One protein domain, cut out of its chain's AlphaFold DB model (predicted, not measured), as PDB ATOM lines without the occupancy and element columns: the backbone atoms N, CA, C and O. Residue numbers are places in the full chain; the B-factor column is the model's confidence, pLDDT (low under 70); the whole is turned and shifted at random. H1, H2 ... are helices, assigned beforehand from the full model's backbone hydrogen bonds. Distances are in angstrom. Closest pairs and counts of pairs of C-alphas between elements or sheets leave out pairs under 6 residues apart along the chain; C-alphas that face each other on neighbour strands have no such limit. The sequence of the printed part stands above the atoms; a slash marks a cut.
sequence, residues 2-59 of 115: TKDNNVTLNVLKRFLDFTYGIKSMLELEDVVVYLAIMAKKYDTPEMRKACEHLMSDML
ATOM      1  N   THR A   2     145.700 151.587 189.473       48.47
ATOM      2  CA  THR A   2     144.236 151.352 189.583       48.47
ATOM      3  C   THR A   2     143.699 150.117 190.342       48.47
ATOM      4  O   THR A   2     143.242 149.150 189.751       48.47
ATOM      5  N   LYS A   3     143.622 150.211 191.684       40.72
ATOM      6  CA  LYS A   3     142.378 149.971 192.472       40.72
ATOM      7  C   LYS A   3     142.580 150.152 193.979       40.72
ATOM      8  O   LYS A   3     141.694 150.688 194.633       40.72
ATOM      9  N   ASP A   4     143.746 149.772 194.495       46.94
ATOM     10  CA  ASP A   4     143.983 149.657 195.944       46.94
ATOM     11  C   ASP A   4     144.143 151.015 196.655       46.94
ATOM     12  O   ASP A   4     143.429 151.316 197.608       46.94
ATOM     13  N   ASN A   5     144.954 151.922 196.094       47.66
ATOM     14  CA  ASN A   5     145.197 153.248 196.689       47.66
ATOM     15  C   ASN A   5     143.917 154.076 196.902       47.66
ATOM     16  O   ASN A   5     143.864 154.915 197.797       47.66
ATOM     17  N   ASN A   6     142.873 153.839 196.100       49.38
ATOM     18  CA  ASN A   6     141.616 154.577 196.209       49.38
ATOM     19  C   ASN A   6     140.762 154.096 197.397       49.38
ATOM     20  O   ASN A   6     139.965 154.855 197.943       49.38
ATOM     21  N   VAL A   7     140.928 152.843 197.834       54.22
ATOM     22  CA  VAL A   7     140.226 152.300 199.005       54.22
ATOM     23  C   VAL A   7     140.857 152.843 200.282       54.22
ATOM     24  O   VAL A   7     140.145 153.381 201.127       54.22
ATOM     25  N   THR A   8     142.187 152.800 200.394       63.00
ATOM     26  CA  THR A   8     142.918 153.299 201.571       63.00
ATOM     27  C   THR A   8     142.655 154.782 201.821       63.00
ATOM     28  O   THR A   8     142.398 155.187 202.954       63.00
ATOM     29  N   LEU A   9     142.644 155.593 200.761       60.62
ATOM     30  CA  LEU A   9     142.437 157.037 200.867       60.62
ATOM     31  C   LEU A   9     140.990 157.388 201.248       60.62
ATOM     32  O   LEU A   9     140.764 158.294 202.046       60.62
ATOM     33  N   ASN A  10     140.010 156.622 200.761       62.97
ATOM     34  CA  ASN A  10     138.608 156.774 201.161       62.97
ATOM     35  C   ASN A  10     138.345 156.324 202.604       62.97
ATOM     36  O   ASN A  10     137.553 156.953 203.304       62.97
ATOM     37  N   VAL A  11     139.007 155.261 203.068       64.00
ATOM     38  CA  VAL A  11     138.938 154.830 204.475       64.00
ATOM     39  C   VAL A  11     139.520 155.906 205.386       64.00
ATOM     40  O   VAL A  11     138.918 156.243 206.400       64.00
ATOM     41  N   LEU A  12     140.643 156.499 204.987       68.69
ATOM     42  CA  LEU A  12     141.292 157.571 205.728       68.69
ATOM     43  C   LEU A  12     140.456 158.859 205.754       68.69
ATOM     44  O   LEU A  12     140.281 159.432 206.825       68.69
ATOM     45  N   LYS A  13     139.858 159.254 204.617       67.75
ATOM     46  CA  LYS A  13     138.862 160.341 204.546       67.75
ATOM     47  C   LYS A  13     137.728 160.102 205.542       67.75
ATOM     48  O   LYS A  13     137.489 160.931 206.406       67.75
ATOM     49  N   ARG A  14     137.104 158.920 205.510       65.19
ATOM     50  CA  ARG A  14     136.013 158.571 206.437       65.19
ATOM     51  C   ARG A  14     136.442 158.531 207.902       65.19
ATOM     52  O   ARG A  14     135.647 158.871 208.770       65.19
ATOM     53  N   PHE A  15     137.669 158.107 208.190       69.75
ATOM     54  CA  PHE A  15     138.204 158.119 209.549       69.75
ATOM     55  C   PHE A  15     138.392 159.550 210.064       69.75
ATOM     56  O   PHE A  15     138.034 159.841 211.206       69.75
ATOM     57  N   LEU A  16     138.890 160.458 209.222       67.81
ATOM     58  CA  LEU A  16     138.997 161.881 209.547       67.81
ATOM     59  C   LEU A  16     137.612 162.526 209.701       67.81
ATOM     60  O   LEU A  16     137.389 163.224 210.688       67.81
ATOM     61  N   ASP A  17     136.669 162.223 208.804       69.81
ATOM     62  CA  ASP A  17     135.276 162.671 208.899       69.81
ATOM     63  C   ASP A  17     134.640 162.241 210.227       69.81
ATOM     64  O   ASP A  17     134.003 163.038 210.912       69.81
ATOM     65  N   PHE A  18     134.844 160.982 210.619       66.00
ATOM     66  CA  PHE A  18     134.319 160.426 211.864       66.00
ATOM     67  C   PHE A  18     134.968 161.047 213.107       66.00
ATOM     68  O   PHE A  18     134.274 161.399 214.056       66.00
ATOM     69  N   THR A  19     136.296 161.186 213.109       60.88
ATOM     70  CA  THR A  19     137.056 161.620 214.294       60.88
ATOM     71  C   THR A  19     136.952 163.129 214.525       60.88
ATOM     72  O   THR A  19     136.950 163.578 215.670       60.88
ATOM     73  N   TYR A  20     136.861 163.914 213.449       62.69
ATOM     74  CA  TYR A  20     136.908 165.379 213.497       62.69
ATOM     75  C   TYR A  20     135.613 166.062 213.043       62.69
ATOM     76  O   TYR A  20     135.520 167.284 213.123       62.69
ATOM     77  N   GLY A  21     134.608 165.309 212.580       62.22
ATOM     78  CA  GLY A  21     133.340 165.865 212.092       62.22
ATOM     79  C   GLY A  21     133.462 166.608 210.758       62.22
ATOM     80  O   GLY A  21     132.579 167.390 210.404       62.22
ATOM     81  N   ILE A  22     134.554 166.395 210.023       60.78
ATOM     82  CA  ILE A  22     134.782 167.018 208.721       60.78
ATOM     83  C   ILE A  22     133.832 166.337 207.734       60.78
ATOM     84  O   ILE A  22     133.944 165.155 207.466       60.78
ATOM     85  N   LYS A  23     132.810 167.026 207.240       55.06
ATOM     86  CA  LYS A  23     131.856 166.435 206.293       55.06
ATOM     87  C   LYS A  23     132.515 166.462 204.908       55.06
ATOM     88  O   LYS A  23     132.686 167.552 204.377       55.06
ATOM     89  N   SER A  24     132.920 165.305 204.368       56.75
ATOM     90  CA  SER A  24     133.632 165.130 203.085       56.75
ATOM     91  C   SER A  24     133.237 166.128 201.976       56.75
ATOM     92  O   SER A  24     132.334 165.872 201.179       56.75
ATOM     93  N   MET A  25     133.986 167.231 201.902       52.78
ATOM     94  CA  MET A  25     134.156 168.151 200.764       52.78
ATOM     95  C   MET A  25     135.649 168.472 200.563       52.78
ATOM     96  O   MET A  25     135.989 169.475 199.953       52.78
ATOM     97  N   LEU A  26     136.542 167.658 201.137       54.91
ATOM     98  CA  LEU A  26     137.976 167.907 201.087       54.91
ATOM     99  C   LEU A  26     138.567 167.356 199.787       54.91
ATOM    100  O   LEU A  26     138.468 166.146 199.509       54.91
ATOM    101  N   GLU A  27     139.199 168.249 199.030       67.31
ATOM    102  CA  GLU A  27     140.028 167.895 197.884       67.31
ATOM    103  C   GLU A  27     141.245 167.078 198.355       67.31
ATOM    104  O   GLU A  27     141.530 166.955 199.554       67.31
ATOM    105  N   LEU A  28     141.938 166.413 197.427       66.00
ATOM    106  CA  LEU A  28     143.065 165.542 197.780       66.00
ATOM    107  C   LEU A  28     144.157 166.319 198.533       66.00
ATOM    108  O   LEU A  28     144.720 165.810 199.504       66.00
ATOM    109  N   GLU A  29     144.397 167.557 198.118       69.81
ATOM    110  CA  GLU A  29     145.336 168.502 198.709       69.81
ATOM    111  C   GLU A  29     145.013 168.750 200.187       69.81
ATOM    112  O   GLU A  29     145.900 168.649 201.039       69.81
ATOM    113  N   ASP A  30     143.739 168.977 200.511       73.50
ATOM    114  CA  ASP A  30     143.295 169.207 201.885       73.50
ATOM    115  C   ASP A  30     143.555 167.982 202.763       73.50
ATOM    116  O   ASP A  30     144.065 168.092 203.878       73.50
ATOM    117  N   VAL A  31     143.242 166.785 202.257       73.81
ATOM    118  CA  VAL A  31     143.474 165.536 202.996       73.81
ATOM    119  C   VAL A  31     144.954 165.348 203.298       73.81
ATOM    120  O   VAL A  31     145.302 165.008 204.431       73.81
ATOM    121  N   VAL A  32     145.832 165.584 202.321       79.19
ATOM    122  CA  VAL A  32     147.285 165.468 202.518       79.19
ATOM    123  C   VAL A  32     147.769 166.475 203.564       79.19
ATOM    124  O   VAL A  32     148.565 166.112 204.431       79.19
ATOM    125  N   VAL A  33     147.240 167.702 203.559       80.62
ATOM    126  CA  VAL A  33     147.537 168.728 204.570       80.62
ATOM    127  C   VAL A  33     147.107 168.281 205.973       80.62
ATOM    128  O   VAL A  33     147.907 168.337 206.911       80.62
ATOM    129  N   TYR A  34     145.882 167.779 206.144       79.88
ATOM    130  CA  TYR A  34     145.420 167.286 207.447       79.88
ATOM    131  C   TYR A  34     146.246 166.096 207.935       79.88
ATOM    132  O   TYR A  34     146.621 166.042 209.108       79.88
ATOM    133  N   LEU A  35     146.587 165.165 207.043       80.62
ATOM    134  CA  LEU A  35     147.437 164.026 207.377       80.62
ATOM    135  C   LEU A  35     148.843 164.449 207.776       80.62
ATOM    136  O   LEU A  35     149.378 163.901 208.734       80.62
ATOM    137  N   ALA A  36     149.415 165.450 207.113       84.06
ATOM    138  CA  ALA A  36     150.709 166.013 207.470       84.06
ATOM    139  C   ALA A  36     150.699 166.593 208.897       84.06
ATOM    140  O   ALA A  36     151.599 166.315 209.696       84.06
ATOM    141  N   ILE A  37     149.654 167.354 209.247       80.94
ATOM    142  CA  ILE A  37     149.471 167.926 210.592       80.94
ATOM    143  C   ILE A  37     149.335 166.811 211.636       80.94
ATOM    144  O   ILE A  37     149.954 166.863 212.700       80.94
ATOM    145  N   MET A  38     148.546 165.788 211.323       80.94
ATOM    146  CA  MET A  38     148.311 164.646 212.199       80.94
ATOM    147  C   MET A  38     149.573 163.802 212.388       80.94
ATOM    148  O   MET A  38     149.932 163.492 213.519       80.94
ATOM    149  N   ALA A  39     150.304 163.508 211.316       80.69
ATOM    150  CA  ALA A  39     151.571 162.790 211.374       80.69
ATOM    151  C   ALA A  39     152.607 163.529 212.234       80.69
ATOM    152  O   ALA A  39     153.354 162.890 212.968       80.69
ATOM    153  N   LYS A  40     152.622 164.871 212.205       80.69
ATOM    154  CA  LYS A  40     153.431 165.671 213.137       80.69
ATOM    155  C   LYS A  40     152.939 165.526 214.582       80.69
ATOM    156  O   LYS A  40     153.752 165.344 215.478       80.69
ATOM    157  N   LYS A  41     151.625 165.606 214.818       81.88
ATOM    158  CA  LYS A  41     151.023 165.541 216.161       81.88
ATOM    159  C   LYS A  41     151.227 164.189 216.853       81.88
ATOM    160  O   LYS A  41     151.445 164.163 218.059       81.88
ATOM    161  N   TYR A  42     151.120 163.092 216.108       81.12
ATOM    162  CA  TYR A  42     151.233 161.723 216.623       81.12
ATOM    163  C   TYR A  42     152.626 161.116 216.414       81.12
ATOM    164  O   TYR A  42     152.772 159.904 216.532       81.12
ATOM    165  N   ASP A  43     153.617 161.948 216.084       84.25
ATOM    166  CA  ASP A  43     155.007 161.560 215.830       84.25
ATOM    167  C   ASP A  43     155.124 160.312 214.944       84.25
ATOM    168  O   ASP A  43     155.594 159.253 215.349       84.25
ATOM    169  N   THR A  44     154.606 160.424 213.718       86.50
ATOM    170  CA  THR A  44     154.657 159.376 212.691       86.50
ATOM    171  C   THR A  44     155.548 159.849 211.530       86.50
ATOM    172  O   THR A  44     155.038 160.390 210.537       86.50
ATOM    173  N   PRO A  45     156.886 159.712 211.633       84.19
ATOM    174  CA  PRO A  45     157.841 160.364 210.732       84.19
ATOM    175  C   PRO A  45     157.733 159.910 209.274       84.19
ATOM    176  O   PRO A  45     157.903 160.719 208.362       84.19
ATOM    177  N   GLU A  46     157.430 158.638 209.027       83.50
ATOM    178  CA  GLU A  46     157.278 158.068 207.684       83.50
ATOM    179  C   GLU A  46     156.066 158.668 206.972       83.50
ATOM    180  O   GLU A  46     156.157 159.061 205.809       83.50
ATOM    181  N   MET A  47     154.953 158.819 207.694       80.75
ATOM    182  CA  MET A  47     153.740 159.448 207.172       80.75
ATOM    183  C   MET A  47     153.970 160.932 206.895       80.75
ATOM    184  O   MET A  47     153.549 161.448 205.861       80.75
ATOM    185  N   ARG A  48     154.702 161.615 207.786       83.12
ATOM    186  CA  ARG A  48     155.093 163.014 207.597       83.12
ATOM    187  C   ARG A  48     155.916 163.188 206.318       83.12
ATOM    188  O   ARG A  48     155.589 164.056 205.514       83.12
ATOM    189  N   LYS A  49     156.928 162.339 206.104       86.00
ATOM    190  CA  LYS A  49     157.759 162.335 204.886       86.00
ATOM    191  C   LYS A  49     156.939 162.035 203.631       86.00
ATOM    192  O   LYS A  49     157.119 162.704 202.619       86.00
ATOM    193  N   ALA A  50     156.024 161.067 203.695       84.81
ATOM    194  CA  ALA A  50     155.149 160.737 202.574       84.81
ATOM    195  C   ALA A  50     154.251 161.924 202.190       84.81
ATOM    196  O   ALA A  50     154.160 162.269 201.013       84.81
ATOM    197  N   CYS A  51     153.647 162.596 203.175       86.69
ATOM    198  CA  CYS A  51     152.849 163.796 202.925       86.69
ATOM    199  C   CYS A  51     153.708 164.935 202.358       86.69
ATOM    200  O   CYS A  51     153.271 165.637 201.454       86.69
ATOM    201  N   GLU A  52     154.935 165.107 202.859       88.31
ATOM    202  CA  GLU A  52     155.878 166.110 202.357       88.31
ATOM    203  C   GLU A  52     156.222 165.905 200.875       88.31
ATOM    204  O   GLU A  52     156.234 166.864 200.101       88.31
ATOM    205  N   HIS A  53     156.438 164.653 200.468       86.88
ATOM    206  CA  HIS A  53     156.698 164.306 199.075       86.88
ATOM    207  C   HIS A  53     155.470 164.556 198.190       86.88
ATOM    208  O   HIS A  53     155.578 165.256 197.190       86.88
ATOM    209  N   LEU A  54     154.288 164.098 198.622       84.62
ATOM    210  CA  LEU A  54     153.035 164.323 197.897       84.62
ATOM    211  C   LEU A  54     152.737 165.814 197.708       84.62
ATOM    212  O   LEU A  54     152.378 166.232 196.614       84.62
ATOM    213  N   MET A  55     152.909 166.634 198.749       87.75
ATOM    214  CA  MET A  55     152.724 168.087 198.638       87.75
ATOM    215  C   MET A  55     153.709 168.721 197.655       87.75
ATOM    216  O   MET A  55     153.340 169.668 196.968       87.75
ATOM    217  N   SER A  56     154.935 168.198 197.571       90.25
ATOM    218  CA  SER A  56     155.938 168.679 196.615       90.25
ATOM    219  C   SER A  56     155.554 168.330 195.173       90.25
ATOM    220  O   SER A  56     155.671 169.178 194.293       90.25
ATOM    221  N   ASP A  57     155.024 167.127 194.937       87.75
ATOM    222  CA  ASP A  57     154.554 166.687 193.615       87.75
ATOM    223  C   ASP A  57     153.304 167.454 193.141       87.75
ATOM    224  O   ASP A  57     153.071 167.590 191.941       87.75
ATOM    225  N   MET A  58     152.504 167.974 194.078       86.00
ATOM    226  CA  MET A  58     151.305 168.781 193.805       86.00
ATOM    227  C   MET A  58     151.599 170.287 193.649       86.00
ATOM    228  O   MET A  58     150.669 171.081 193.466       86.00
ATOM    229  N   LEU A  59     152.869 170.711 193.721       90.56
ATOM    230  CA  LEU A  59     153.241 172.117 193.558       90.56
ATOM    231  C   LEU A  59     152.895 172.625 192.158       90.56
ATOM    232  O   LEU A  59     153.317 172.091 191.134       90.56
TER     233      LEU A  59
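This is residues 2 to 59 of the 115 residues of an uncharacterized protein of Nasonia vitripennis (UniProt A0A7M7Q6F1). The longest helix, H1, crosses steeply and loosely beside a helical hairpin of H2 and H3, with H2 in the middle and H3 on the side away from H1. Residues 2 to 8, of which 4 to 8 belong to H1, stick out free of the rest. The printed part has 58 residues with three named helices in the order H1, H2, H3 and no named strand; the class is all helix. The whole is compact, with a radius of gyration of the C-alphas of 11.4 A, and spans 29 by 25 by 20 A.

H1, residues 4 to 20, and H2, residues 28 to 41, are close but not clearly touching. Their closest C-alphas, those of Lys 13 and Val 31, are 7.1 A apart. The two run the same way at a steep tilt of 64 degrees. H2 touches H3, residues 45 to 57, and their closest C-alphas, those of Ala 39 and Arg 48, are 5.2 A apart. H2 and H3 form a hairpin, running opposite ways at a shallow tilt of 29 degrees. H1 and H3 are apart. In H1, H2 and H3 every O i to N i+4 pair is within hydrogen-bond range.

H1 begins at C-alpha 4, at (143.983, 149.657, 195.944), and is 24.6 A long from first to last C-alpha. H2 begins at C-alpha 28, at (143.065, 165.542, 197.780), and is 20.0 A long. H3 measures 18.5 A and ends at C-alpha 57, at (154.554, 166.687, 193.615).

The two C-alphas farthest apart, those of Thr 2 and Lys 41, are 30.9 A apart. The printed part has no cut. The link from H1 to H2 is short, with 7 residues, and that from H2 to H3 is tight, with 3. The mean pLDDT of the printed part is 72.1, and residues 2 to 29 are under 70.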